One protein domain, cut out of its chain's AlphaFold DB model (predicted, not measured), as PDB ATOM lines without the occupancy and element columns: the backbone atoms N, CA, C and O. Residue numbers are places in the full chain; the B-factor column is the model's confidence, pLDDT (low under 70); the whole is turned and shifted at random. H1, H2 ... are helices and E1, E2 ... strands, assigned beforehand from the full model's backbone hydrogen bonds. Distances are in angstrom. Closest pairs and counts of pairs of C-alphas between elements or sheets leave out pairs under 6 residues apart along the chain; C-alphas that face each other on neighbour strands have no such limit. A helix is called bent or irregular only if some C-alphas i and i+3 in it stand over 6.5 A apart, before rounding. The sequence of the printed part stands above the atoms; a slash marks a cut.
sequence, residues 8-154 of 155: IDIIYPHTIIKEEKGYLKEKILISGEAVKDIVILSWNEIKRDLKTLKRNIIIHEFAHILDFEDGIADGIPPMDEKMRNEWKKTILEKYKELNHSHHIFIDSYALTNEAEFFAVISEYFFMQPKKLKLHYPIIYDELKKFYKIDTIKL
ATOM      1  N   ILE A   8     187.465 125.975 236.690       51.09
ATOM      2  CA  ILE A   8     186.896 126.451 237.958       51.09
ATOM      3  C   ILE A   8     187.556 125.625 239.057       51.09
ATOM      4  O   ILE A   8     187.093 124.530 239.376       51.09
ATOM      5  N   ASP A   9     188.660 126.129 239.594       52.91
ATOM      6  CA  ASP A   9     189.481 125.333 240.501       52.91
ATOM      7  C   ASP A   9     189.007 125.389 241.960       52.91
ATOM      8  O   ASP A   9     189.245 124.429 242.695       52.91
ATOM      9  N   ILE A  10     188.315 126.450 242.421       56.00
ATOM     10  CA  ILE A  10     187.914 126.530 243.839       56.00
ATOM     11  C   ILE A  10     186.575 127.252 244.084       56.00
ATOM     12  O   ILE A  10     186.455 128.468 243.958       56.00
ATOM     13  N   ILE A  11     185.570 126.502 244.555       57.03
ATOM     14  CA  ILE A  11     184.304 127.041 245.081       57.03
ATOM     15  C   ILE A  11     184.313 126.904 246.605       57.03
ATOM     16  O   ILE A  11     184.357 125.790 247.132       57.03
ATOM     17  N   TYR A  12     184.220 128.021 247.325       52.81
ATOM     18  CA  TYR A  12     184.121 128.019 248.785       52.81
ATOM     19  C   TYR A  12     182.659 128.121 249.237       52.81
ATOM     20  O   TYR A  12     181.853 128.802 248.599       52.81
ATOM     21  N   PRO A  13     182.274 127.491 250.362       43.84
ATOM     22  CA  PRO A  13     180.901 127.569 250.865       43.84
ATOM     23  C   PRO A  13     180.507 128.990 251.314       43.84
ATOM     24  O   PRO A  13     179.321 129.323 251.339       43.84
ATOM     25  N   HIS A  14     181.492 129.829 251.653       48.16
ATOM     26  CA  HIS A  14     181.316 131.167 252.211       48.16
ATOM     27  C   HIS A  14     182.335 132.151 251.620       48.16
ATOM     28  O   HIS A  14     183.370 131.736 251.102       48.16
ATOM     29  N   THR A  15     182.047 133.447 251.755       51.53
ATOM     30  CA  THR A  15     182.975 134.550 251.467       51.53
ATOM     31  C   THR A  15     184.255 134.349 252.270       51.53
ATOM     32  O   THR A  15     184.202 134.126 253.484       51.53
ATOM     33  N   ILE A  16     185.399 134.398 251.597       50.50
ATOM     34  CA  ILE A  16     186.699 134.154 252.224       50.50
ATOM     35  C   ILE A  16     187.259 135.488 252.688       50.50
ATOM     36  O   ILE A  16     187.082 136.505 252.024       50.50
ATOM     37  N   ILE A  17     187.958 135.484 253.815       52.44
ATOM     38  CA  ILE A  17     188.794 136.611 254.213       52.44
ATOM     39  C   ILE A  17     190.220 136.268 253.797       52.44
ATOM     40  O   ILE A  17     190.813 135.347 254.364       52.44
ATOM     41  N   LYS A  18     190.769 136.981 252.815       51.44
ATOM     42  CA  LYS A  18     192.202 136.908 252.508       51.44
ATOM     43  C   LYS A  18     192.922 137.867 253.445       51.44
ATOM     44  O   LYS A  18     192.589 139.048 253.509       51.44
ATOM     45  N   GLU A  19     193.859 137.330 254.223       45.16
ATOM     46  CA  GLU A  19     194.816 138.139 254.974       45.16
ATOM     47  C   GLU A  19     196.042 138.354 254.085       45.16
ATOM     48  O   GLU A  19     196.779 137.408 253.796       45.16
ATOM     49  N   GLU A  20     196.274 139.588 253.640       43.62
ATOM     50  CA  GLU A  20     197.545 139.922 253.003       43.62
ATOM     51  C   GLU A  20     198.660 140.017 254.051       43.62
ATOM     52  O   GLU A  20     198.496 140.586 255.135       43.62
ATOM     53  N   LYS A  21     199.836 139.463 253.734       38.16
ATOM     54  CA  LYS A  21     201.035 139.656 254.556       38.16
ATOM     55  C   LYS A  21     201.663 141.014 254.231       38.16
ATOM     56  O   LYS A  21     202.557 141.101 253.396       38.16
ATOM     57  N   GLY A  22     201.216 142.045 254.943       46.25
ATOM     58  CA  GLY A  22     201.800 143.389 254.975       46.25
ATOM     59  C   GLY A  22     201.702 144.016 256.373       46.25
ATOM     60  O   GLY A  22     201.046 143.473 257.261       46.25
ATOM     61  N   TYR A  23     202.370 145.157 256.593       43.47
ATOM     62  CA  TYR A  23     202.361 145.871 257.886       43.47
ATOM     63  C   TYR A  23     200.962 146.375 258.294       43.47
ATOM     64  O   TYR A  23     200.723 146.630 259.474       43.47
ATOM     65  N   LEU A  24     200.029 146.461 257.343       39.69
ATOM     66  CA  LEU A  24     198.608 146.695 257.569       39.69
ATOM     67  C   LEU A  24     197.857 145.390 257.285       39.69
ATOM     68  O   LEU A  24     197.841 144.905 256.159       39.69
ATOM     69  N   LYS A  25     197.262 144.796 258.325       37.66
ATOM     70  CA  LYS A  25     196.376 143.634 258.182       37.66
ATOM     71  C   LYS A  25     195.001 144.106 257.720       37.66
ATOM     72  O   LYS A  25     194.118 144.320 258.552       37.66
ATOM     73  N   GLU A  26     194.814 144.273 256.421       39.16
ATOM     74  CA  GLU A  26     193.480 144.479 255.862       39.16
ATOM     75  C   GLU A  26     192.810 143.127 255.600       39.16
ATOM     76  O   GLU A  26     193.399 142.202 255.042       39.16
ATOM     77  N   LYS A  27     191.571 142.989 256.080       40.34
ATOM     78  CA  LYS A  27     190.728 141.820 255.829       40.34
ATOM     79  C   LYS A  27     189.969 142.066 254.534       40.34
ATOM     80  O   LYS A  27     188.977 142.793 254.548       40.34
ATOM     81  N   ILE A  28     190.410 141.456 253.440       48.59
ATOM     82  CA  ILE A  28     189.710 141.561 252.158       48.59
ATOM     83  C   ILE A  28     188.637 140.475 252.116       48.59
ATOM     84  O   ILE A  28     188.941 139.284 252.207       48.59
ATOM     85  N   LEU A  29     187.373 140.892 252.025       47.12
ATOM     86  CA  LEU A  29     186.232 140.000 251.829       47.12
ATOM     87  C   LEU A  29     186.148 139.620 250.350       47.12
ATOM     88  O   LEU A  29     185.750 140.434 249.523       47.12
ATOM     89  N   ILE A  30     186.477 138.374 250.028       57.66
ATOM     90  CA  ILE A  30     186.411 137.845 248.667       57.66
ATOM     91  C   ILE A  30     185.023 137.264 248.434       57.66
ATOM     92  O   ILE A  30     184.696 136.172 248.916       57.66
ATOM     93  N   SER A  31     184.198 138.021 247.713       54.81
ATOM     94  CA  SER A  31     182.931 137.514 247.172       54.81
ATOM     95  C   SER A  31     183.193 136.659 245.926       54.81
ATOM     96  O   SER A  31     182.593 135.587 245.790       54.81
ATOM     97  N   GLY A  32     184.139 137.104 245.097       55.53
ATOM     98  CA  GLY A  32     184.758 136.401 243.983       55.53
ATOM     99  C   GLY A  32     186.134 137.018 243.685       55.53
ATOM    100  O   GLY A  32     186.405 138.135 244.128       55.53
ATOM    101  N   GLU A  33     187.040 136.245 243.085       62.84
ATOM    102  CA  GLU A  33     188.349 136.726 242.608       62.84
ATOM    103  C   GLU A  33     188.751 135.903 241.376       62.84
ATOM    104  O   GLU A  33     188.790 134.668 241.445       62.84
ATOM    105  N   ALA A  34     189.082 136.569 240.272       56.31
ATOM    106  CA  ALA A  34     189.780 135.969 239.142       56.31
ATOM    107  C   ALA A  34     191.295 136.184 239.285       56.31
ATOM    108  O   ALA A  34     191.787 137.310 239.234       56.31
ATOM    109  N   VAL A  35     192.059 135.100 239.445       60.72
ATOM    110  CA  VAL A  35     193.530 135.136 239.425       60.72
ATOM    111  C   VAL A  35     194.025 134.244 238.303       60.72
ATOM    112  O   VAL A  35     194.041 133.017 238.434       60.72
ATOM    113  N   LYS A  36     194.508 134.866 237.222       64.38
ATOM    114  CA  LYS A  36     195.045 134.164 236.052       64.38
ATOM    115  C   LYS A  36     193.950 133.308 235.389       64.38
ATOM    116  O   LYS A  36     193.061 133.874 234.771       64.38
ATOM    117  N   ASP A  37     193.964 131.992 235.598       60.91
ATOM    118  CA  ASP A  37     192.975 131.045 235.060       60.91
ATOM    119  C   ASP A  37     192.011 130.508 236.136       60.91
ATOM    120  O   ASP A  37     191.193 129.633 235.856       60.91
ATOM    121  N   ILE A  38     192.124 130.998 237.379       63.41
ATOM    122  CA  ILE A  38     191.369 130.510 238.537       63.41
ATOM    123  C   ILE A  38     190.270 131.503 238.882       63.41
ATOM    124  O   ILE A  38     190.548 132.665 239.173       63.41
ATOM    125  N   VAL A  39     189.035 131.007 238.959       67.31
ATOM    126  CA  VAL A  39     187.922 131.728 239.582       67.31
ATOM    127  C   VAL A  39     187.683 131.186 240.977       67.31
ATOM    128  O   VAL A  39     187.418 129.994 241.154       67.31
ATOM    129  N   ILE A  40     187.723 132.075 241.959       70.69
ATOM    130  CA  ILE A  40     187.279 131.806 243.322       70.69
ATOM    131  C   ILE A  40     185.860 132.343 243.455       70.69
ATOM    132  O   ILE A  40     185.626 133.516 243.192       70.69
ATOM    133  N   LEU A  41     184.910 131.506 243.881       74.94
ATOM    134  CA  LEU A  41     183.517 131.923 244.091       74.94
ATOM    135  C   LEU A  41     183.000 131.512 245.470       74.94
ATOM    136  O   LEU A  41     183.247 130.396 245.938       74.94
ATOM    137  N   SER A  42     182.204 132.389 246.082       78.62
ATOM    138  CA  SER A  42     181.421 132.083 247.282       78.62
ATOM    139  C   SER A  42     180.055 131.498 246.913       78.62
ATOM    140  O   SER A  42     179.214 132.158 246.300       78.62
ATOM    141  N   TRP A  43     179.772 130.270 247.352       78.38
ATOM    142  CA  TRP A  43     178.484 129.599 247.125       78.38
ATOM    143  C   TRP A  43     177.293 130.362 247.719       78.38
ATOM    144  O   TRP A  43     176.196 130.367 247.152       78.38
ATOM    145  N   ASN A  44     177.493 131.021 248.861       80.38
ATOM    146  CA  ASN A  44     176.468 131.863 249.471       80.38
ATOM    147  C   ASN A  44     176.132 133.080 248.606       80.38
ATOM    148  O   ASN A  44     174.954 133.423 248.492       80.38
ATOM    149  N   GLU A  45     177.138 133.692 247.983       80.56
ATOM    150  CA  GLU A  45     176.921 134.808 247.062       80.56
ATOM    151  C   GLU A  45     176.223 134.335 245.789       80.56
ATOM    152  O   GLU A  45     175.203 134.913 245.428       80.56
ATOM    153  N   ILE A  46     176.622 133.194 245.217       84.19
ATOM    154  CA  ILE A  46     175.895 132.582 244.089       84.19
ATOM    155  C   ILE A  46     174.413 132.368 244.445       84.19
ATOM    156  O   ILE A  46     173.514 132.760 243.699       84.19
ATOM    157  N   LYS A  47     174.118 131.783 245.613       84.44
ATOM    158  CA  LYS A  47     172.731 131.575 246.075       84.44
ATOM    159  C   LYS A  47     171.964 132.882 246.256       84.44
ATOM    160  O   LYS A  47     170.750 132.908 246.042       84.44
ATOM    161  N   ARG A  48     172.627 133.937 246.720       83.94
ATOM    162  CA  ARG A  48     172.024 135.257 246.922       83.94
ATOM    163  C   ARG A  48     171.729 135.932 245.584       83.94
ATOM    164  O   ARG A  48     170.629 136.460 245.406       83.94
ATOM    165  N   ASP A  49     172.661 135.865 244.648       87.38
ATOM    166  CA  ASP A  49     172.526 136.404 243.298       87.38
ATOM    167  C   ASP A  49     171.376 135.727 242.552       87.38
ATOM    168  O   ASP A  49     170.485 136.409 242.052       87.38
ATOM    169  N   LEU A  50     171.282 134.394 242.613       84.50
ATOM    170  CA  LEU A  50     170.176 133.638 242.009       84.50
ATOM    171  C   LEU A  50     168.796 133.976 242.600       84.50
ATOM    172  O   LEU A  50     167.783 133.822 241.922       84.50
ATOM    173  N   LYS A  51     168.730 134.432 243.857       85.12
ATOM    174  CA  LYS A  51     167.470 134.856 244.495       85.12
ATOM    175  C   LYS A  51     167.086 136.287 244.148       85.12
ATOM    176  O   LYS A  51     165.904 136.591 244.029       85.12
ATOM    177  N   THR A  52     168.070 137.180 244.093       84.69
ATOM    178  CA  THR A  52     167.819 138.617 243.930       84.69
ATOM    179  C   THR A  52     167.804 139.048 242.471       84.69
ATOM    180  O   THR A  52     167.158 140.044 242.158       84.69
ATOM    181  N   LEU A  53     168.512 138.318 241.603       81.56
ATOM    182  CA  LEU A  53     168.711 138.598 240.179       81.56
ATOM    183  C   LEU A  53     169.213 140.023 239.895       81.56
ATOM    184  O   LEU A  53     169.041 140.540 238.794       81.56
ATOM    185  N   LYS A  54     169.823 140.672 240.895       82.62
ATOM    186  CA  LYS A  54     170.347 142.038 240.773       82.62
ATOM    187  C   LYS A  54     171.725 142.073 240.119       82.62
ATOM    188  O   LYS A  54     172.024 143.038 239.428       82.62
ATOM    189  N   ARG A  55     172.514 141.030 240.358       88.88
ATOM    190  CA  ARG A  55     173.878 140.821 239.876       88.88
ATOM    191  C   ARG A  55     174.106 139.326 239.641       88.88
ATOM    192  O   ARG A  55     173.293 138.513 240.097       88.88
ATOM    193  N   ASN A  56     175.184 138.970 238.964       91.00
ATOM    194  CA  ASN A  56     175.636 137.602 238.771       91.00
ATOM    195  C   ASN A  56     177.161 137.543 238.855       91.00
ATOM    196  O   ASN A  56     177.864 137.748 237.864       91.00
ATOM    197  N   ILE A  57     177.645 137.176 240.040       89.44
ATOM    198  CA  ILE A  57     179.070 137.077 240.344       89.44
ATOM    199  C   ILE A  57     179.827 136.104 239.438       89.44
ATOM    200  O   ILE A  57     181.004 136.299 239.181       89.44
ATOM    201  N   ILE A  58     179.163 135.080 238.894       88.06
ATOM    202  CA  ILE A  58     179.818 134.162 237.957       88.06
ATOM    203  C   ILE A  58     180.181 134.927 236.685       88.06
ATOM    204  O   ILE A  58     181.318 134.880 236.242       88.06
ATOM    205  N   ILE A  59     179.231 135.661 236.106       92.38
ATOM    206  CA  ILE A  59     179.485 136.444 234.889       92.38
ATOM    207  C   ILE A  59     180.528 137.529 235.156       92.38
ATOM    208  O   ILE A  59     181.402 137.742 234.321       92.38
ATOM    209  N   HIS A  60     180.441 138.166 236.322       93.56
ATOM    210  CA  HIS A  60     181.361 139.205 236.758       93.56
ATOM    211  C   HIS A  60     182.818 138.717 236.778       93.56
ATOM    212  O   HIS A  60     183.662 139.251 236.063       93.56
ATOM    213  N   GLU A  61     183.108 137.636 237.506       88.81
ATOM    214  CA  GLU A  61     184.481 137.126 237.592       88.81
ATOM    215  C   GLU A  61     184.979 136.558 236.257       88.81
ATOM    216  O   GLU A  61     186.149 136.705 235.912       88.81
ATOM    217  N   PHE A  62     184.102 135.941 235.457       88.62
ATOM    218  CA  PHE A  62     184.485 135.491 234.116       88.62
ATOM    219  C   PHE A  62     184.832 136.659 233.189       88.62
ATOM    220  O   PHE A  62     185.737 136.524 232.368       88.62
ATOM    221  N   ALA A  63     184.161 137.804 233.321       93.38
ATOM    222  CA  ALA A  63     184.546 139.004 232.592       93.38
ATOM    223  C   ALA A  63     185.947 139.478 233.011       93.38
ATOM    224  O   ALA A  63     186.749 139.792 232.139       93.38
ATOM    225  N   HIS A  64     186.301 139.430 234.297       90.31
ATOM    226  CA  HIS A  64     187.668 139.744 234.729       90.31
ATOM    227  C   HIS A  64     188.724 138.792 234.169       90.31
ATOM    228  O   HIS A  64     189.807 139.249 233.813       90.31
ATOM    229  N   ILE A  65     188.426 137.498 234.024       86.25
ATOM    230  CA  ILE A  65     189.354 136.579 233.345       86.25
ATOM    231  C   ILE A  65     189.566 136.999 231.890       86.25
ATOM    232  O   ILE A  65     190.700 137.027 231.421       86.25
ATOM    233  N   LEU A  66     188.478 137.299 231.171       89.00
ATOM    234  CA  LEU A  66     188.562 137.716 229.769       89.00
ATOM    235  C   LEU A  66     189.345 139.018 229.618       89.00
ATOM    236  O   LEU A  66     190.114 139.152 228.674       89.00
ATOM    237  N   ASP A  67     189.150 139.963 230.533       92.94
ATOM    238  CA  ASP A  67     189.911 141.210 230.578       92.94
ATOM    239  C   ASP A  67     191.406 140.928 230.775       92.94
ATOM    240  O   ASP A  67     192.232 141.354 229.980       92.94
ATOM    241  N   PHE A  68     191.740 140.087 231.756       88.94
ATOM    242  CA  PHE A  68     193.115 139.780 232.146       88.94
ATOM    243  C   PHE A  68     193.864 138.817 231.204       88.94
ATOM    244  O   PHE A  68     195.013 138.462 231.475       88.94
ATOM    245  N   GLU A  69     193.266 138.370 230.099       84.62
ATOM    246  CA  GLU A  69     193.869 137.361 229.216       84.62
ATOM    247  C   GLU A  69     195.160 137.865 228.524       84.62
ATOM    248  O   GLU A  69     196.060 137.064 228.257       84.62
ATOM    249  N   ASP A  70     195.328 139.178 228.304       83.50
ATOM    250  CA  ASP A  70     196.613 139.762 227.867       83.50
ATOM    251  C   ASP A  70     197.550 140.171 229.025       83.50
ATOM    252  O   ASP A  70     198.640 140.708 228.800       83.50
ATOM    253  N   GLY A  71     197.173 139.835 230.261       83.81
ATOM    254  CA  GLY A  71     197.927 140.087 231.487       83.81
ATOM    255  C   GLY A  71     197.673 141.457 232.116       83.81
ATOM    256  O   GLY A  71     198.377 141.817 233.065       83.81
ATOM    257  N   ILE A  72     196.706 142.223 231.607       87.25
ATOM    258  CA  ILE A  72     196.340 143.550 232.105       87.25
ATOM    259  C   ILE A  72     194.833 143.569 232.378       87.25
ATOM    260  O   ILE A  72     194.054 143.089 231.575       87.25
ATOM    261  N   ALA A  73     194.413 144.112 233.521       90.06
ATOM    262  CA  ALA A  73     192.999 144.353 233.813       90.06
ATOM    263  C   ALA A  73     192.693 145.842 233.592       90.06
ATOM    264  O   ALA A  73     192.864 146.653 234.507       90.06
ATOM    265  N   ASP A  74     192.341 146.216 232.362       94.06
ATOM    266  CA  ASP A  74     192.066 147.603 231.960       94.06
ATOM    267  C   ASP A  74     190.669 147.806 231.341       94.06
ATOM    268  O   ASP A  74     190.372 148.883 230.812       94.06
ATOM    269  N   GLY A  75     189.793 146.801 231.429       94.81
ATOM    270  CA  GLY A  75     188.471 146.801 230.809       94.81
ATOM    271  C   GLY A  75     188.507 146.659 229.283       94.81
ATOM    272  O   GLY A  75     187.530 147.030 228.615       94.81
ATOM    273  N   ILE A  76     189.612 146.175 228.710       95.69
ATOM    274  CA  ILE A  76     189.813 145.949 227.277       95.69
ATOM    275  C   ILE A  76     190.308 144.512 227.037       95.69
ATOM    276  O   ILE A  76     191.488 144.298 226.752       95.69
ATOM    277  N   PRO A  77     189.389 143.532 226.996       92.31
ATOM    278  CA  PRO A  77     189.745 142.152 226.687       92.31
ATOM    279  C   PRO A  77     190.505 142.004 225.357       92.31
ATOM    280  O   PRO A  77     190.333 142.829 224.445       92.31
ATOM    281  N   PRO A  78     191.279 140.922 225.160       89.44
ATOM    282  CA  PRO A  78     191.999 140.700 223.916       89.44
ATOM    283  C   PRO A  78     191.081 140.704 222.692       89.44
ATOM    284  O   PRO A  78     190.172 139.891 222.525       89.44
ATOM    285  N   MET A  79     191.350 141.644 221.792       93.31
ATOM    286  CA  MET A  79     190.601 141.839 220.557       93.31
ATOM    287  C   MET A  79     191.500 142.416 219.462       93.31
ATOM    288  O   MET A  79     192.591 142.935 219.737       93.31
ATOM    289  N   ASP A  80     191.043 142.317 218.210       93.62
ATOM    290  CA  ASP A  80     191.758 142.894 217.072       93.62
ATOM    291  C   ASP A  80     191.835 144.427 217.163       93.62
ATOM    292  O   ASP A  80     191.083 145.078 217.888       93.62
ATOM    293  N   GLU A  81     192.778 145.020 216.435       93.31
ATOM    294  CA  GLU A  81     193.063 146.455 216.520       93.31
ATOM    295  C   GLU A  81     191.854 147.328 216.158       93.31
ATOM    296  O   GLU A  81     191.607 148.358 216.793       93.31
ATOM    297  N   LYS A  82     191.070 146.917 215.155       94.31
ATOM    298  CA  LYS A  82     189.888 147.667 214.729       94.31
ATOM    299  C   LYS A  82     188.857 147.684 215.851       94.31
ATOM    300  O   LYS A  82     188.373 148.757 216.215       94.31
ATOM    301  N   MET A  83     188.567 146.517 216.412       93.81
ATOM    302  CA  MET A  83     187.635 146.373 217.515       93.81
ATOM    303  C   MET A  83     188.117 147.118 218.758       93.81
ATOM    304  O   MET A  83     187.343 147.853 219.358       93.81
ATOM    305  N   ARG A  84     189.411 147.040 219.084       94.38
ATOM    306  CA  ARG A  84     190.011 147.771 220.208       94.38
ATOM    307  C   ARG A  84     189.821 149.280 220.081       94.38
ATOM    308  O   ARG A  84     189.525 149.960 221.062       94.38
ATOM    309  N   ASN A  85     189.985 149.817 218.875       94.88
ATOM    310  CA  ASN A  85     189.783 151.239 218.613       94.88
ATOM    311  C   ASN A  85     188.308 151.649 218.740       94.88
ATOM    312  O   ASN A  85     188.026 152.718 219.282       94.88
ATOM    313  N   GLU A  86     187.377 150.818 218.263       94.88
ATOM    314  CA  GLU A  86     185.934 151.026 218.455       94.88
ATOM    315  C   GLU A  86     185.567 150.954 219.947       94.88
ATOM    316  O   GLU A  86     184.914 151.863 220.459       94.88
ATOM    317  N   TRP A  87     186.084 149.961 220.672       96.56
ATOM    318  CA  TRP A  87     185.874 149.748 222.104       96.56
ATOM    319  C   TRP A  87     186.325 150.939 222.950       96.56
ATOM    320  O   TRP A  87     185.560 151.464 223.758       96.56
ATOM    321  N   LYS A  88     187.545 151.442 222.723       94.69
ATOM    322  CA  LYS A  88     188.071 152.614 223.442       94.69
ATOM    323  C   LYS A  88     187.193 153.851 223.250       94.69
ATOM    324  O   LYS A  88     186.927 154.559 224.215       94.69
ATOM    325  N   LYS A  89     186.711 154.083 222.026       94.81
ATOM    326  CA  LYS A  89     185.842 155.224 221.687       94.81
ATOM    327  C   LYS A  89     184.419 155.102 222.222       94.81
ATOM    328  O   LYS A  89     183.665 156.062 222.183       94.81
ATOM    329  N   THR A  90     184.007 153.918 222.653       94.94
ATOM    330  CA  THR A  90     182.613 153.650 223.015       94.94
ATOM    331  C   THR A  90     182.497 153.286 224.484       94.94
ATOM    332  O   THR A  90     181.920 154.051 225.254       94.94
ATOM    333  N   ILE A  91     183.078 152.160 224.893       94.75
ATOM    334  CA  ILE A  91     183.034 151.648 226.262       94.75
ATOM    335  C   ILE A  91     183.789 152.585 227.207       94.75
ATOM    336  O   ILE A  91     183.196 153.086 228.161       94.75
ATOM    337  N   LEU A  92     185.061 152.891 226.924       92.88
ATOM    338  CA  LEU A  92     185.881 153.680 227.855       92.88
ATOM    339  C   LEU A  92     185.491 155.160 227.890       92.88
ATOM    340  O   LEU A  92     185.518 155.783 228.951       92.88
ATOM    341  N   GLU A  93     185.110 155.744 226.751       92.69
ATOM    342  CA  GLU A  93     184.559 157.105 226.733       92.69
ATOM    343  C   GLU A  93     183.255 157.185 227.533       92.69
ATOM    344  O   GLU A  93     183.080 158.118 228.319       92.69
ATOM    345  N   LYS A  94     182.373 156.181 227.413       93.12
ATOM    346  CA  LYS A  94     181.138 156.144 228.202       93.12
ATOM    347  C   LYS A  94     181.414 155.942 229.691       93.12
ATOM    348  O   LYS A  94     180.762 156.599 230.494       93.12
ATOM    349  N   TYR A  95     182.384 155.107 230.064       93.00
ATOM    350  CA  TYR A  95     182.837 154.998 231.453       93.00
ATOM    351  C   TYR A  95     183.270 156.363 232.005       93.00
ATOM    352  O   TYR A  95     182.765 156.783 233.043       93.00
ATOM    353  N   LYS A  96     184.117 157.110 231.285       91.50
ATOM    354  CA  LYS A  96     184.558 158.453 231.706       91.50
ATOM    355  C   LYS A  96     183.387 159.421 231.875       91.50
ATOM    356  O   LYS A  96     183.325 160.140 232.865       91.50
ATOM    357  N   GLU A  97     182.443 159.431 230.934       90.81
ATOM    358  CA  GLU A  97     181.225 160.250 231.025       90.81
ATOM    359  C   GLU A  97     180.391 159.904 232.269       90.81
ATOM    360  O   GLU A  97     179.936 160.792 232.997       90.81
ATOM    361  N   LEU A  98     180.203 158.611 232.532       89.12
ATOM    362  CA  LEU A  98     179.417 158.129 233.664       89.12
ATOM    363  C   LEU A  98     180.121 158.385 234.999       89.12
ATOM    364  O   LEU A  98     179.463 158.801 235.947       89.12
ATOM    365  N   ASN A  99     181.446 158.251 235.060       85.88
ATOM    366  CA  ASN A  99     182.228 158.475 236.277       85.88
ATOM    367  C   ASN A  99     182.208 159.944 236.750       85.88
ATOM    368  O   ASN A  99     182.479 160.254 237.907       85.88
ATOM    369  N   HIS A 100     181.844 160.872 235.863       81.81
ATOM    370  CA  HIS A 100     181.695 162.294 236.182       81.81
ATOM    371  C   HIS A 100     180.234 162.754 236.306       81.81
ATOM    372  O   HIS A 100     179.985 163.954 236.446       81.81
ATOM    373  N   SER A 101     179.257 161.843 236.263       78.25
ATOM    374  CA  SER A 101     177.831 162.187 236.283       78.25
ATOM    375  C   SER A 101     177.027 161.357 237.286       78.25
ATOM    376  O   SER A 101     177.390 160.250 237.665       78.25
ATOM    377  N   HIS A 102     175.894 161.900 237.743       70.00
ATOM    378  CA  HIS A 102     174.911 161.110 238.484       70.00
ATOM    379  C   HIS A 102     174.100 160.271 237.493       70.00
ATOM    380  O   HIS A 102     173.298 160.811 236.730       70.00
ATOM    381  N   HIS A 103     174.271 158.952 237.529       77.00
ATOM    382  CA  HIS A 103     173.455 158.011 236.767       77.00
ATOM    383  C   HIS A 103     172.684 157.066 237.693       77.00
ATOM    384  O   HIS A 103     173.090 156.798 238.819       77.00
ATOM    385  N   ILE A 104     171.578 156.512 237.194       75.44
ATOM    386  CA  ILE A 104     170.683 155.647 237.984       75.44
ATOM    387  C   ILE A 104     170.537 154.227 237.421       75.44
ATOM    388  O   ILE A 104     169.875 153.391 238.032       75.44
ATOM    389  N   PHE A 105     171.092 153.952 236.234       84.50
ATOM    390  CA  PHE A 105     170.765 152.732 235.487       84.50
ATOM    391  C   PHE A 105     171.787 151.616 235.615       84.50
ATOM    392  O   PHE A 105     171.375 150.453 235.602       84.50
ATOM    393  N   ILE A 106     173.066 151.967 235.722       84.25
ATOM    394  CA  ILE A 106     174.143 151.024 235.998       84.25
ATOM    395  C   ILE A 106     174.520 151.104 237.476       84.25
ATOM    396  O   ILE A 106     174.345 152.150 238.108       84.25
ATOM    397  N   ASP A 107     174.959 149.978 238.033       86.94
ATOM    398  CA  ASP A 107     175.405 149.919 239.422       86.94
ATOM    399  C   ASP A 107     176.584 150.883 239.613       86.94
ATOM    400  O   ASP A 107     177.478 150.930 238.770       86.94
ATOM    401  N   SER A 108     176.593 151.657 240.700       87.75
ATOM    402  CA  SER A 108     177.703 152.563 241.021       87.75
ATOM    403  C   SER A 108     179.035 151.829 241.159       87.75
ATOM    404  O   SER A 108     180.078 152.437 240.944       87.75
ATOM    405  N   TYR A 109     179.006 150.532 241.482       87.44
ATOM    406  CA  TYR A 109     180.199 149.691 241.523       87.44
ATOM    407  C   TYR A 109     180.923 149.621 240.168       87.44
ATOM    408  O   TYR A 109     182.146 149.587 240.122       87.44
ATOM    409  N   ALA A 110     180.194 149.745 239.053       91.19
ATOM    410  CA  ALA A 110     180.784 149.805 237.715       91.19
ATOM    411  C   ALA A 110     181.719 151.011 237.514       91.19
ATOM    412  O   ALA A 110     182.471 151.048 236.549       91.19
ATOM    413  N   LEU A 111     181.649 152.029 238.379       91.31
ATOM    414  CA  LEU A 111     182.485 153.224 238.285       91.31
ATOM    415  C   LEU A 111     183.775 153.141 239.105       91.31
ATOM    416  O   LEU A 111     184.530 154.110 239.149       91.31
ATOM    417  N   THR A 112     184.039 152.014 239.767       91.25
ATOM    418  CA  THR A 112     185.251 151.847 240.575       91.25
ATOM    419  C   THR A 112     186.519 151.901 239.720       91.25
ATOM    420  O   THR A 112     187.485 152.554 240.116       91.25
ATOM    421  N   ASN A 113     186.520 151.240 238.562       93.38
ATOM    422  CA  ASN A 113     187.557 151.321 237.531       93.38
ATOM    423  C   ASN A 113     187.020 150.746 236.201       93.38
ATOM    424  O   ASN A 113     185.894 150.251 236.134       93.38
ATOM    425  N   GLU A 114     187.821 150.804 235.141       95.81
ATOM    426  CA  GLU A 114     187.467 150.312 233.808       95.81
ATOM    427  C   GLU A 114     187.197 148.794 233.756       95.81
ATOM    428  O   GLU A 114     186.281 148.365 233.048       95.81
ATOM    429  N   ALA A 115     187.943 147.987 234.515       95.38
ATOM    430  CA  ALA A 115     187.752 146.535 234.572       95.38
ATOM    431  C   ALA A 115     186.405 146.177 235.222       95.38
ATOM    432  O   ALA A 115     185.648 145.357 234.703       95.38
ATOM    433  N   GLU A 116     186.060 146.858 236.316       95.31
ATOM    434  CA  GLU A 116     184.765 146.743 236.996       95.31
ATOM    435  C   GLU A 116     183.616 147.208 236.102       95.31
ATOM    436  O   GLU A 116     182.551 146.586 236.047       95.31
ATOM    437  N   PHE A 117     183.841 148.274 235.331       96.56
ATOM    438  CA  PHE A 117     182.873 148.726 234.343       96.56
ATOM    439  C   PHE A 117     182.568 147.625 233.328       96.56
ATOM    440  O   PHE A 117     181.394 147.333 233.086       96.56
ATOM    441  N   PHE A 118     183.605 146.989 232.772       97.25
ATOM    442  CA  PHE A 118     183.459 145.886 231.826       97.25
ATOM    443  C   PHE A 118     182.746 144.667 232.440       97.25
ATOM    444  O   PHE A 118     181.848 144.091 231.807       97.25
ATOM    445  N   ALA A 119     183.086 144.298 233.674       96.25
ATOM    446  CA  ALA A 119     182.443 143.191 234.371       96.25
ATOM    447  C   ALA A 119     180.947 143.453 234.596       96.25
ATOM    448  O   ALA A 119     180.102 142.647 234.192       96.25
ATOM    449  N   VAL A 120     180.589 144.634 235.107       96.19
ATOM    450  CA  VAL A 120     179.188 144.988 235.365       96.19
ATOM    451  C   VAL A 120     178.380 145.102 234.071       96.19
ATOM    452  O   VAL A 120     177.280 144.549 233.990       96.19
ATOM    453  N   ILE A 121     178.875 145.765 233.016       96.88
ATOM    454  CA  ILE A 121     178.124 145.822 231.742       96.88
ATOM    455  C   ILE A 121     177.938 144.429 231.126       96.88
ATOM    456  O   ILE A 121     176.915 144.192 230.477       96.88
ATOM    457  N   SER A 122     178.868 143.497 231.366       97.62
ATOM    458  CA  SER A 122     178.727 142.095 230.961       97.62
ATOM    459  C   SER A 122     177.599 141.400 231.727       97.62
ATOM    460  O   SER A 122     176.772 140.725 231.111       97.62
ATOM    461  N   GLU A 123     177.464 141.631 233.036       96.12
ATOM    462  CA  GLU A 123     176.308 141.149 233.804       96.12
ATOM    463  C   GLU A 123     174.988 141.665 233.216       96.12
ATOM    464  O   GLU A 123     174.076 140.881 232.939       96.12
ATOM    465  N   TYR A 124     174.889 142.971 232.946       95.69
ATOM    466  CA  TYR A 124     173.702 143.559 232.318       95.69
ATOM    467  C   TYR A 124     173.417 142.963 230.936       95.69
ATOM    468  O   TYR A 124     172.251 142.752 230.593       95.69
ATOM    469  N   PHE A 125     174.455 142.674 230.150       97.06
ATOM    470  CA  PHE A 125     174.325 142.120 228.806       97.06
ATOM    471  C   PHE A 125     173.702 140.725 228.801       97.06
ATOM    472  O   PHE A 125     172.908 140.423 227.911       97.06
ATOM    473  N   PHE A 126     173.995 139.891 229.796       95.62
ATOM    474  CA  PHE A 126     173.416 138.549 229.892       95.62
ATOM    475  C   PHE A 126     172.129 138.501 230.721       95.62
ATOM    476  O   PHE A 126     171.210 137.762 230.375       95.62
ATOM    477  N   MET A 127     172.027 139.286 231.795       94.12
ATOM    478  CA  MET A 127     170.890 139.219 232.719       94.12
ATOM    479  C   MET A 127     169.729 140.132 232.329       94.12
ATOM    480  O   MET A 127     168.566 139.783 232.523       94.12
ATOM    481  N   GLN A 128     170.026 141.333 231.829       94.38
ATOM    482  CA  GLN A 128     169.035 142.379 231.559       94.38
ATOM    483  C   GLN A 128     169.262 143.046 230.187       94.38
ATOM    484  O   GLN A 128     169.260 144.281 230.092       94.38
ATOM    485  N   PRO A 129     169.409 142.279 229.089       95.81
ATOM    486  CA  PRO A 129     169.849 142.832 227.806       95.81
ATOM    487  C   PRO A 129     168.910 143.886 227.224       95.81
ATOM    488  O   PRO A 129     169.367 144.861 226.635       95.81
ATOM    489  N   LYS A 130     167.591 143.747 227.430       95.81
ATOM    490  CA  LYS A 130     166.602 144.752 226.999       95.81
ATOM    491  C   LYS A 130     166.827 146.098 227.698       95.81
ATOM    492  O   LYS A 130     166.760 147.137 227.047       95.81
ATOM    493  N   LYS A 131     167.138 146.081 229.001       94.12
ATOM    494  CA  LYS A 131     167.445 147.288 229.785       94.12
ATOM    495  C   LYS A 131     168.762 147.903 229.321       94.12
ATOM    496  O   LYS A 131     168.815 149.108 229.085       94.12
ATOM    497  N   LEU A 132     169.794 147.078 229.129       95.56
ATOM    498  CA  LEU A 132     171.085 147.553 228.633       95.56
ATOM    499  C   LEU A 132     170.949 148.198 227.250       95.56
ATOM    500  O   LEU A 132     171.418 149.313 227.058       95.56
ATOM    501  N   LYS A 133     170.246 147.555 226.312       96.75
ATOM    502  CA  LYS A 133     170.027 148.104 224.966       96.75
ATOM    503  C   LYS A 133     169.231 149.404 224.989       96.75
ATOM    504  O   LYS A 133     169.532 150.296 224.203       96.75
ATOM    505  N   LEU A 134     168.230 149.512 225.863       95.62
ATOM    506  CA  LEU A 134     167.406 150.712 225.984       95.62
ATOM    507  C   LEU A 134     168.221 151.927 226.452       95.62
ATOM    508  O   LEU A 134     168.090 153.001 225.874       95.62
ATOM    509  N   HIS A 135     169.049 151.760 227.486       94.25
ATOM    510  CA  HIS A 135     169.773 152.879 228.102       94.25
ATOM    511  C   HIS A 135     171.157 153.124 227.494       94.25
ATOM    512  O   HIS A 135     171.605 154.265 227.420       94.25
ATOM    513  N   TYR A 136     171.820 152.067 227.029       95.19
ATOM    514  CA  TYR A 136     173.179 152.103 226.496       95.19
ATOM    515  C   TYR A 136     173.282 151.273 225.203       95.19
ATOM    516  O   TYR A 136     173.993 150.266 225.149       95.19
ATOM    517  N   PRO A 137     172.586 151.679 224.121       96.62
ATOM    518  CA  PRO A 137     172.491 150.890 222.894       96.62
ATOM    519  C   PRO A 137     173.841 150.628 222.224       96.62
ATOM    520  O   PRO A 137     174.009 149.556 221.646       96.62
ATOM    521  N   ILE A 138     174.773 151.585 222.316       96.31
ATOM    522  CA  ILE A 138     176.134 151.479 221.771       96.31
ATOM    523  C   ILE A 138     176.940 150.441 222.560       96.31
ATOM    524  O   ILE A 138     177.536 149.561 221.952       96.31
ATOM    525  N   ILE A 139     176.886 150.481 223.901       96.50
ATOM    526  CA  ILE A 139     177.542 149.478 224.759       96.50
ATOM    527  C   ILE A 139     177.035 148.076 224.416       96.50
ATOM    528  O   ILE A 139     177.828 147.160 224.230       96.50
ATOM    529  N   TYR A 140     175.715 147.909 224.291       97.62
ATOM    530  CA  TYR A 140     175.143 146.614 223.927       97.62
ATOM    531  C   TYR A 140     175.687 146.095 222.589       97.62
ATOM    532  O   TYR A 140     175.977 144.907 222.469       97.62
ATOM    533  N   ASP A 141     175.811 146.961 221.578       97.12
ATOM    534  CA  ASP A 141     176.290 146.541 220.259       97.12
ATOM    535  C   ASP A 141     177.766 146.128 220.287       97.12
ATOM    536  O   ASP A 141     178.117 145.130 219.657       97.12
ATOM    537  N   GLU A 142     178.609 146.818 221.055       97.38
ATOM    538  CA  GLU A 142     180.009 146.425 221.254       97.38
ATOM    539  C   GLU A 142     180.136 145.090 221.997       97.38
ATOM    540  O   GLU A 142     180.861 144.202 221.547       97.38
ATOM    541  N   LEU A 143     179.356 144.877 223.061       97.50
ATOM    542  CA  LEU A 143     179.334 143.595 223.778       97.50
ATOM    543  C   LEU A 143     178.810 142.456 222.897       97.50
ATOM    544  O   LEU A 143     179.353 141.353 222.921       97.50
ATOM    545  N   LYS A 144     177.810 142.721 222.051       97.12
ATOM    546  CA  LYS A 144     177.322 141.759 221.055       97.12
ATOM    547  C   LYS A 144     178.391 141.399 220.025       97.12
ATOM    548  O   LYS A 144     178.502 140.227 219.665       97.12
ATOM    549  N   LYS A 145     179.170 142.373 219.537       95.62
ATOM    550  CA  LYS A 145     180.319 142.100 218.656       95.62
ATOM    551  C   LYS A 145     181.366 141.251 219.380       95.62
ATOM    552  O   LYS A 145     181.884 140.310 218.783       95.62
ATOM    553  N   PHE A 146     181.628 141.553 220.652       95.69
ATOM    554  CA  PHE A 146     182.675 140.916 221.455       95.69
ATOM    555  C   PHE A 146     182.336 139.465 221.782       95.69
ATOM    556  O   PHE A 146     183.031 138.549 221.344       95.69
ATOM    557  N   TYR A 147     181.202 139.248 222.449       95.75
ATOM    558  CA  TYR A 147     180.714 137.917 222.807       95.75
ATOM    559  C   TYR A 147     180.173 137.126 221.607       95.75
ATOM    560  O   TYR A 147     179.875 135.940 221.735       95.75
ATOM    561  N   LYS A 148     180.029 137.768 220.437       95.62
ATOM    562  CA  LYS A 148     179.503 137.178 219.191       95.62
ATOM    563  C   LYS A 148     178.130 136.525 219.370       95.62
ATOM    564  O   LYS A 148     177.794 135.551 218.697       95.62
ATOM    565  N   ILE A 149     177.322 137.087 220.263       96.00
ATOM    566  CA  ILE A 149     176.004 136.581 220.638       96.00
ATOM    567  C   ILE A 149     175.021 137.740 220.767       96.00
ATOM    568  O   ILE A 149     175.395 138.848 221.136       96.00
ATOM    569  N   ASP A 150     173.755 137.503 220.439       97.00
ATOM    570  CA  ASP A 150     172.690 138.498 220.572       97.00
ATOM    571  C   ASP A 150     171.744 138.080 221.695       97.00
ATOM    572  O   ASP A 150     170.804 137.320 221.465       97.00
ATOM    573  N   THR A 151     172.002 138.542 222.918       96.44
ATOM    574  CA  THR A 151     171.276 138.095 224.117       96.44
ATOM    575  C   THR A 151     169.802 138.491 224.111       96.44
ATOM    576  O   THR A 151     168.984 137.757 224.655       96.44
ATOM    577  N   ILE A 152     169.409 139.565 223.416       96.00
ATOM    578  CA  ILE A 152     167.989 139.891 223.186       96.00
ATOM    579  C   ILE A 152     167.275 138.792 222.391       96.00
ATOM    580  O   ILE A 152     166.090 138.573 222.618       96.00
ATOM    581  N   LYS A 153     167.963 138.104 221.472       93.75
ATOM    582  CA  LYS A 153     167.363 137.035 220.654       93.75
ATOM    583  C   LYS A 153     167.262 135.691 221.377       93.75
ATOM    584  O   LYS A 153     166.678 134.766 220.820       93.75
ATOM    585  N   LEU A 154     167.845 135.569 222.568       86.06
ATOM    586  CA  LEU A 154     167.834 134.336 223.363       86.06
ATOM    587  C   LEU A 154     166.701 134.288 224.395       86.06
ATOM    588  O   LEU A 154     166.595 133.297 225.115       86.06
TER     589      LEU A 154
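This is residues 8 to 154 of the 155 residues of the protein "Zinc-dependent peptidase" of Caminibacter mediatlanticus TB-2 (UniProt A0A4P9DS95). Crossed helices gather round H5, with H2, H4, H6 and H7 packed on it and the long H3 across one side; H2 lies between H5 and a small three-stranded sheet. Beyond that sheet the hairpin of E2 and E3 makes one extreme of the model, away from the helices, while H1 continues from the end of E5. The printed part has 147 residues, with five named strands first and then eight named helices along the chain. The sheet has the order E1 E5 E4 and is mixed; E2 and E3 are antiparallel, and the class is mixed, helices and strands. The whole is compact, with a radius of gyration of the C-alphas of 15.9 A and spans of 42 by 34 by 32 A.

Start at the sheet, where E5, residues 38 to 42, is the inner strand and E1, residues 8 to 12, and E4, residues 32 to 35, are the edge strands. E1 and E5 are parallel at 24 degrees, with N 12 and O 41 within hydrogen-bond range at 2.9 A. E4 and E5 form an antiparallel hairpin at 170 degrees; look for N 35 and O 38, 2.9 A, and N 40 and O 33, 2.9 A. The other hairpin is E2, residues 16 to 19, with E3, residues 27 to 30, at 144 degrees, where N 30 and O 16 are 2.8 A apart. E3 runs on into E4 across a break of 1 residue, at 91 degrees. H2, residues 57 to 70, is on one face of the sheet at a height of 7.8 A, giving two layers, a sheet and a helix on one face; it lies over E4 and runs along the strands, at 17 degrees to E4 on the local plane. H1, residues 43 to 52, only grazes the sheet and touches H2 at a steep tilt of 64 degrees, with Ile 46 and Ile 57 the closest C-alphas at 6.7 A. The hub is H5, residues 114 to 127, which touches H2 at a steep tilt of 47 degrees, opposite ways; their closest C-alphas are those of His 60 and Ala 119, 4.8 A. H5 also touches H4, residues 108 to 111, closest at the C-alphas of Ala 110 and Phe 117, 4.1 A. H3, residues 81 to 99, is about perpendicular to H5 at 85 degrees and only just touches it, with 3 pairs of C-alphas within 8 A, the closest those of Tyr 95 and Phe 117 at 6.9 A. H6, residues 129 to 135, and H7, residues 137 to 147, form a helical hairpin at 35.5 degrees, only just steep, closest at the C-alphas of Lys 133 and Tyr 140, 5.4 A. H7 touches H5 about perpendicular, at 89 degrees, closest at the C-alphas of Phe 125 and Tyr 140, 6.7 A. H8, residues 151 to 154, only just touches H6, with 3 pairs of C-alphas within 8 A, the closest those of Pro 129 and Ile 152 at 5.8 A. In H1, H5, H6 and H7 every O i to N i+4 pair is within hydrogen-bond range; H2 has 9 of 10 and H3 13 of 15, and H4 and H8 are too short for such a pair.

Find C-alpha 8 at (186.896, 126.451, 237.958), where E1 begins; E5 is 13.3 A long. H2 spans 21.7 A and is irregular, with C-alphas 67 and 70 7.4 A apart. H3, the longest helix, spans 25.5 A and is neither bent nor irregular, but only just: C-alphas 89 and 92 are 6.4 A apart. H5 runs 20.0 A from (187.467, 150.312, 233.808) at C-alpha 114, H7 runs 15.4 A and H1 14.3 A, and H8 ends at C-alpha 154, (167.834, 134.336, 223.363).

The two C-alphas farthest apart are those of Tyr 23 and Lys 153, 51.9 A. The printed part has no cut and no long link. Mean pLDDT of the printed part is 82.2; residues 8 to 39 are under 70.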